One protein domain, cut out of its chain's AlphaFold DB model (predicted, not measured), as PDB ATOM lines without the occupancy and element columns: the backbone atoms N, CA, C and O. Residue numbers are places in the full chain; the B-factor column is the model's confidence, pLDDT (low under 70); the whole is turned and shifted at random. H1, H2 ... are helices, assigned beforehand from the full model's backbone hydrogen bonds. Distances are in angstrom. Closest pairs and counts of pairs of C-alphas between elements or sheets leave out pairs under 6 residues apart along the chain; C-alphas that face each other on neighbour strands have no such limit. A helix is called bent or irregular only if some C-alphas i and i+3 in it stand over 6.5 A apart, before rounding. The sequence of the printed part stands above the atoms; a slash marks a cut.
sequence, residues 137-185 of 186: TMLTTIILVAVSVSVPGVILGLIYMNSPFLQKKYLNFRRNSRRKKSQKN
ATOM      1  N   THR A 137     100.618 -34.400 -57.154       74.31
ATOM      2  CA  THR A 137      99.925 -35.688 -57.140       74.31
ATOM      3  C   THR A 137     100.871 -36.858 -57.416       74.31
ATOM      4  O   THR A 137     100.858 -37.837 -56.665       74.31
ATOM      5  N   MET A 138     101.775 -36.754 -58.397       74.62
ATOM      6  CA  MET A 138     102.762 -37.811 -58.681       74.62
ATOM      7  C   MET A 138     103.832 -37.950 -57.589       74.62
ATOM      8  O   MET A 138     104.102 -39.061 -57.127       74.62
ATOM      9  N   LEU A 139     104.406 -36.837 -57.121       80.81
ATOM     10  CA  LEU A 139     105.413 -36.834 -56.055       80.81
ATOM     11  C   LEU A 139     104.816 -37.344 -54.731       80.81
ATOM     12  O   LEU A 139     105.393 -38.212 -54.075       80.81
ATOM     13  N   THR A 140     103.623 -36.868 -54.369       80.31
ATOM     14  CA  THR A 140     102.894 -37.289 -53.169       80.31
ATOM     15  C   THR A 140     102.526 -38.764 -53.218       80.31
ATOM     16  O   THR A 140     102.643 -39.449 -52.205       80.31
ATOM     17  N   THR A 141     102.151 -39.291 -54.390       85.19
ATOM     18  CA  THR A 141     101.830 -40.718 -54.544       85.19
ATOM     19  C   THR A 141     103.069 -41.584 -54.337       85.19
ATOM     20  O   THR A 141     103.013 -42.572 -53.605       85.19
ATOM     21  N   ILE A 142     104.215 -41.196 -54.906       86.81
ATOM     22  CA  ILE A 142     105.482 -41.922 -54.723       86.81
ATOM     23  C   ILE A 142     105.908 -41.915 -53.249       86.81
ATOM     24  O   ILE A 142     106.292 -42.959 -52.717       86.81
ATOM     25  N   ILE A 143     105.796 -40.771 -52.569       88.44
ATOM     26  CA  ILE A 143     106.111 -40.651 -51.139       88.44
ATOM     27  C   ILE A 143     105.184 -41.543 -50.301       88.44
ATOM     28  O   ILE A 143     105.661 -42.278 -49.437       88.44
ATOM     29  N   LEU A 144     103.875 -41.544 -50.576       89.81
ATOM     30  CA  LEU A 144     102.905 -42.388 -49.870       89.81
ATOM     31  C   LEU A 144     103.192 -43.882 -50.057       89.81
ATOM     32  O   LEU A 144     103.159 -44.640 -49.085       89.81
ATOM     33  N   VAL A 145     103.537 -44.305 -51.277       91.75
ATOM     34  CA  VAL A 145     103.934 -45.692 -51.555       91.75
ATOM     35  C   VAL A 145     105.198 -46.046 -50.775       91.75
ATOM     36  O   VAL A 145     105.210 -47.062 -50.077       91.75
ATOM     37  N   ALA A 146     106.229 -45.199 -50.811       92.50
ATOM     38  CA  ALA A 146     107.463 -45.429 -50.066       92.50
ATOM     39  C   ALA A 146     107.197 -45.580 -48.557       92.50
ATOM     40  O   ALA A 146     107.592 -46.579 -47.957       92.50
ATOM     41  N   VAL A 147     106.442 -44.653 -47.960       93.56
ATOM     42  CA  VAL A 147     106.089 -44.683 -46.530       93.56
ATOM     43  C   VAL A 147     105.278 -45.934 -46.176       93.56
ATOM     44  O   VAL A 147     105.568 -46.582 -45.166       93.56
ATOM     45  N   SER A 148     104.321 -46.330 -47.022       92.75
ATOM     46  CA  SER A 148     103.489 -47.521 -46.800       92.75
ATOM     47  C   SER A 148     104.276 -48.834 -46.799       92.75
ATOM     48  O   SER A 148     103.881 -49.773 -46.116       92.75
ATOM     49  N   VAL A 149     105.402 -48.906 -47.516       92.50
ATOM     50  CA  VAL A 149     106.280 -50.087 -47.533       92.50
ATOM     51  C   VAL A 149     107.292 -50.023 -46.389       92.50
ATOM     52  O   VAL A 149     107.541 -51.024 -45.713       92.50
ATOM     53  N   SER A 150     107.862 -48.843 -46.137       93.56
ATOM     54  CA  SER A 150     108.898 -48.651 -45.123       93.56
ATOM     55  C   SER A 150     108.384 -48.868 -43.700       93.56
ATOM     56  O   SER A 150     109.038 -49.569 -42.930       93.56
ATOM     57  N   VAL A 151     107.217 -48.322 -43.337       94.38
ATOM     58  CA  VAL A 151     106.721 -48.373 -41.949       94.38
ATOM     59  C   VAL A 151     106.435 -49.812 -41.485       94.38
ATOM     60  O   VAL A 151     106.997 -50.223 -40.465       94.38
ATOM     61  N   PRO A 152     105.669 -50.643 -42.223       93.62
ATOM     62  CA  PRO A 152     105.500 -52.051 -41.870       93.62
ATOM     63  C   PRO A 152     106.819 -52.829 -41.914       93.62
ATOM     64  O   PRO A 152     107.047 -53.691 -41.066       93.62
ATOM     65  N   GLY A 153     107.710 -52.515 -42.862       92.19
ATOM     66  CA  GLY A 153     109.021 -53.156 -42.980       92.19
ATOM     67  C   GLY A 153     109.893 -52.967 -41.738       92.19
ATOM     68  O   GLY A 153     110.488 -53.930 -41.252       92.19
ATOM     69  N   VAL A 154     109.917 -51.757 -41.173       93.38
ATOM     70  CA  VAL A 154     110.645 -51.462 -39.928       93.38
ATOM     71  C   VAL A 154     110.018 -52.192 -38.742       93.38
ATOM     72  O   VAL A 154     110.743 -52.801 -37.958       93.38
ATOM     73  N   ILE A 155     108.686 -52.213 -38.633       93.00
ATOM     74  CA  ILE A 155     107.981 -52.936 -37.560       93.00
ATOM     75  C   ILE A 155     108.310 -54.436 -37.610       93.00
ATOM     76  O   ILE A 155     108.694 -55.026 -36.598       93.00
ATOM     77  N   LEU A 156     108.229 -55.053 -38.792       89.31
ATOM     78  CA  LEU A 156     108.585 -56.460 -38.984       89.31
ATOM     79  C   LEU A 156     110.073 -56.720 -38.713       89.31
ATOM     80  O   LEU A 156     110.418 -57.735 -38.104       89.31
ATOM     81  N   GLY A 157     110.950 -55.798 -39.118       88.62
ATOM     82  CA  GLY A 157     112.384 -55.851 -38.837       88.62
ATOM     83  C   GLY A 157     112.682 -55.850 -37.337       88.62
ATOM     84  O   GLY A 157     113.432 -56.702 -36.859       88.62
ATOM     85  N   LEU A 158     112.030 -54.967 -36.578       91.31
ATOM     86  CA  LEU A 158     112.163 -54.891 -35.123       91.31
ATOM     87  C   LEU A 158     111.646 -56.160 -34.429       91.31
ATOM     88  O   LEU A 158     112.328 -56.698 -33.555       91.31
ATOM     89  N   ILE A 159     110.496 -56.696 -34.854       88.88
ATOM     90  CA  ILE A 159     109.952 -57.964 -34.331       88.88
ATOM     91  C   ILE A 159     110.927 -59.122 -34.587       88.88
ATOM     92  O   ILE A 159     111.175 -59.945 -33.703       88.88
ATOM     93  N   TYR A 160     111.517 -59.188 -35.783       86.50
ATOM     94  CA  TYR A 160     112.512 -60.206 -36.117       86.50
ATOM     95  C   TYR A 160     113.796 -60.063 -35.284       86.50
ATOM     96  O   TYR A 160     114.333 -61.059 -34.793       86.50
ATOM     97  N   MET A 161     114.288 -58.838 -35.087       85.00
ATOM     98  CA  MET A 161     115.497 -58.573 -34.300       85.00
ATOM     99  C   MET A 161     115.314 -58.892 -32.810       85.00
ATOM    100  O   MET A 161     116.258 -59.361 -32.177       85.00
ATOM    101  N   ASN A 162     114.107 -58.719 -32.269       86.56
ATOM    102  CA  ASN A 162     113.801 -58.999 -30.862       86.56
ATOM    103  C   ASN A 162     113.347 -60.459 -30.613       86.56
ATOM    104  O   ASN A 162     113.247 -60.907 -29.476       86.56
ATOM    105  N   SER A 163     113.097 -61.254 -31.663       85.56
ATOM    106  CA  SER A 163     112.646 -62.646 -31.521       85.56
ATOM    107  C   SER A 163     113.765 -63.670 -31.782       85.56
ATOM    108  O   SER A 163     114.040 -64.020 -32.939       85.56
ATOM    109  N   PRO A 164     114.365 -64.275 -30.734       80.12
ATOM    110  CA  PRO A 164     115.369 -65.331 -30.901       80.12
ATOM    111  C   PRO A 164     114.797 -66.597 -31.564       80.12
ATOM    112  O   PRO A 164     115.534 -67.376 -32.174       80.12
ATOM    113  N   PHE A 165     113.478 -66.806 -31.487       84.88
ATOM    114  CA  PHE A 165     112.788 -67.907 -32.161       84.88
ATOM    115  C   PHE A 165     112.765 -67.725 -33.685       84.88
ATOM    116  O   PHE A 165     113.125 -68.647 -34.425       84.88
ATOM    117  N   LEU A 166     112.395 -66.532 -34.165       78.62
ATOM    118  CA  LEU A 166     112.332 -66.234 -35.600       78.62
ATOM    119  C   LEU A 166     113.722 -66.256 -36.247       78.62
ATOM    120  O   LEU A 166     113.879 -66.809 -37.337       78.62
ATOM    121  N   GLN A 167     114.745 -65.770 -35.543       81.69
ATOM    122  CA  GLN A 167     116.136 -65.843 -35.999       81.69
ATOM    123  C   GLN A 167     116.623 -67.292 -36.138       81.69
ATOM    124  O   GLN A 167     117.180 -67.667 -37.174       81.69
ATOM    125  N   LYS A 168     116.361 -68.148 -35.138       82.25
ATOM    126  CA  LYS A 168     116.707 -69.580 -35.197       82.25
ATOM    127  C   LYS A 168     115.978 -70.295 -36.336       82.25
ATOM    128  O   LYS A 168     116.598 -71.075 -37.062       82.25
ATOM    129  N   LYS A 169     114.688 -70.009 -36.538       83.06
ATOM    130  CA  LYS A 169     113.884 -70.595 -37.623       83.06
ATOM    131  C   LYS A 169     114.406 -70.184 -39.003       83.06
ATOM    132  O   LYS A 169     114.579 -71.050 -39.861       83.06
ATOM    133  N   TYR A 170     114.731 -68.905 -39.200       82.12
ATOM    134  CA  TYR A 170     115.318 -68.405 -40.447       82.12
ATOM    135  C   TYR A 170     116.695 -69.028 -40.734       82.12
ATOM    136  O   TYR A 170     116.942 -69.517 -41.840       82.12
ATOM    137  N   LEU A 171     117.577 -69.095 -39.730       83.88
ATOM    138  CA  LEU A 171     118.896 -69.725 -39.859       83.88
ATOM    139  C   LEU A 171     118.797 -71.217 -40.201       83.88
ATOM    140  O   LEU A 171     119.529 -71.697 -41.070       83.88
ATOM    141  N   ASN A 172     117.875 -71.946 -39.568       84.12
ATOM    142  CA  ASN A 172     117.628 -73.360 -39.859       84.12
ATOM    143  C   ASN A 172     117.082 -73.561 -41.278       84.12
ATOM    144  O   ASN A 172     117.555 -74.437 -42.003       84.12
ATOM    145  N   PHE A 173     116.152 -72.711 -41.717       82.62
ATOM    146  CA  PHE A 173     115.624 -72.747 -43.077       82.62
ATOM    147  C   PHE A 173     116.716 -72.477 -44.128       82.62
ATOM    148  O   PHE A 173     116.867 -73.243 -45.084       82.62
ATOM    149  N   ARG A 174     117.557 -71.455 -43.914       82.44
ATOM    150  CA  ARG A 174     118.686 -71.119 -44.800       82.44
ATOM    151  C   ARG A 174     119.733 -72.235 -44.856       82.44
ATOM    152  O   ARG A 174     120.244 -72.541 -45.934       82.44
ATOM    153  N   ARG A 175     120.040 -72.874 -43.721       80.44
ATOM    154  CA  ARG A 175     120.946 -74.037 -43.654       80.44
ATOM    155  C   ARG A 175     120.386 -75.242 -44.413       80.44
ATOM    156  O   ARG A 175     121.126 -75.866 -45.173       80.44
ATOM    157  N   ASN A 176     119.091 -75.523 -44.282       77.69
ATOM    158  CA  ASN A 176     118.437 -76.623 -44.993       77.69
ATOM    159  C   ASN A 176     118.363 -76.380 -46.508       77.69
ATOM    160  O   ASN A 176     118.598 -77.301 -47.285       77.69
ATOM    161  N   SER A 177     118.119 -75.139 -46.939       74.25
ATOM    162  CA  SER A 177     118.171 -74.752 -48.356       74.25
ATOM    163  C   SER A 177     119.573 -74.947 -48.959       74.25
ATOM    164  O   SER A 177     119.712 -75.525 -50.037       74.25
ATOM    165  N   ARG A 178     120.634 -74.562 -48.232       74.12
ATOM    166  CA  ARG A 178     122.028 -74.783 -48.662       74.12
ATOM    167  C   ARG A 178     122.409 -76.264 -48.719       74.12
ATOM    168  O   ARG A 178     123.035 -76.676 -49.691       74.12
ATOM    169  N   ARG A 179     121.993 -77.075 -47.737       68.88
ATOM    170  CA  ARG A 179     122.203 -78.537 -47.748       68.88
ATOM    171  C   ARG A 179     121.546 -79.205 -48.958       68.88
ATOM    172  O   ARG A 179     122.206 -79.977 -49.641       68.88
ATOM    173  N   LYS A 180     120.300 -78.836 -49.284       69.12
ATOM    174  CA  LYS A 180     119.600 -79.338 -50.482       69.12
ATOM    175  C   LYS A 180     120.303 -78.952 -51.788       69.12
ATOM    176  O   LYS A 180     120.303 -79.733 -52.730       69.12
ATOM    177  N   LYS A 181     120.922 -77.768 -51.849       67.25
ATOM    178  CA  LYS A 181     121.682 -77.316 -53.026       67.25
ATOM    179  C   LYS A 181     123.035 -78.034 -53.160       67.25
ATOM    180  O   LYS A 181     123.442 -78.337 -54.270       67.25
ATOM    181  N   SER A 182     123.688 -78.359 -52.042       62.97
ATOM    182  CA  SER A 182     124.938 -79.137 -52.009       62.97
ATOM    183  C   SER A 182     124.743 -80.613 -52.371       62.97
ATOM    184  O   SER A 182     125.611 -81.178 -53.019       62.97
ATOM    185  N   GLN A 183     123.621 -81.231 -51.986       58.31
ATOM    186  CA  GLN A 183     123.286 -82.616 -52.353       58.31
ATOM    187  C   GLN A 183     122.865 -82.785 -53.817       58.31
ATOM    188  O   GLN A 183     122.893 -83.894 -54.324       58.31
ATOM    189  N   LYS A 184     122.451 -81.705 -54.488       57.03
ATOM    190  CA  LYS A 184     122.066 -81.725 -55.908       57.03
ATOM    191  C   LYS A 184     123.267 -81.554 -56.857       57.03
ATOM    192  O   LYS A 184     123.119 -81.760 -58.054       57.03
ATOM    193  N   ASN A 185     124.424 -81.156 -56.320       53.47
ATOM    194  CA  ASN A 185     125.657 -80.869 -57.059       53.47
ATOM    195  C   ASN A 185     126.781 -81.897 -56.784       53.47
ATOM    196  O   ASN A 185     127.927 -81.635 -57.146       53.47
TER     197      ASN A 185
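Overview. This is residues 137 to 185 of the 186 residues of an uncharacterized protein of Candidatus Poseidoniales archaeon (UniProt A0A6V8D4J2). Two long helices, H1 and then H2, meet at their ends in a corner and make an open, flat L whose arms stand free of each other beyond the joint. The printed part has 49 residues with two named helices and no named strand, and its class is all helix. It is extended, with a radius of gyration of the C-alphas of 17.5 A and spans of 53 by 29 by 7 A.

Along the chain. Find C-alpha 137 at (99.925, -35.688, -57.140); from there H1, residues 137 to 162, runs 37.8 A to C-alpha 162 at (113.801, -58.999, -30.862). H1 is neither bent nor irregular, but only just: C-alphas 149 and 152 are 6.0 A apart. H2, residues 164 to 183, runs 28.7 A to C-alpha 183 at (123.286, -82.616, -52.353).

Arrangement. Look at the tight link, Ser 163. Here H1, with residues 160 to 161 alone, and H2, with residues 166 to 167 alone, only just touch, and only at the corner, with 3 pairs of C-alphas within 8 A. The closest C-alphas, of Tyr 160 and Leu 166, are 6.1 A apart. The lines of H1 and H2 are about perpendicular, at 86 degrees. In H2 every O i to N i+4 pair is within hydrogen-bond range; in H1, 21 of 22 are.

Size, cuts and confidence. The two C-alphas farthest apart, of Thr 137 and Gln 183, are 52.6 A apart. The printed part has no cut. Look for pLDDT under 70 at residues 179 to 185; the mean of the printed part is 82.3.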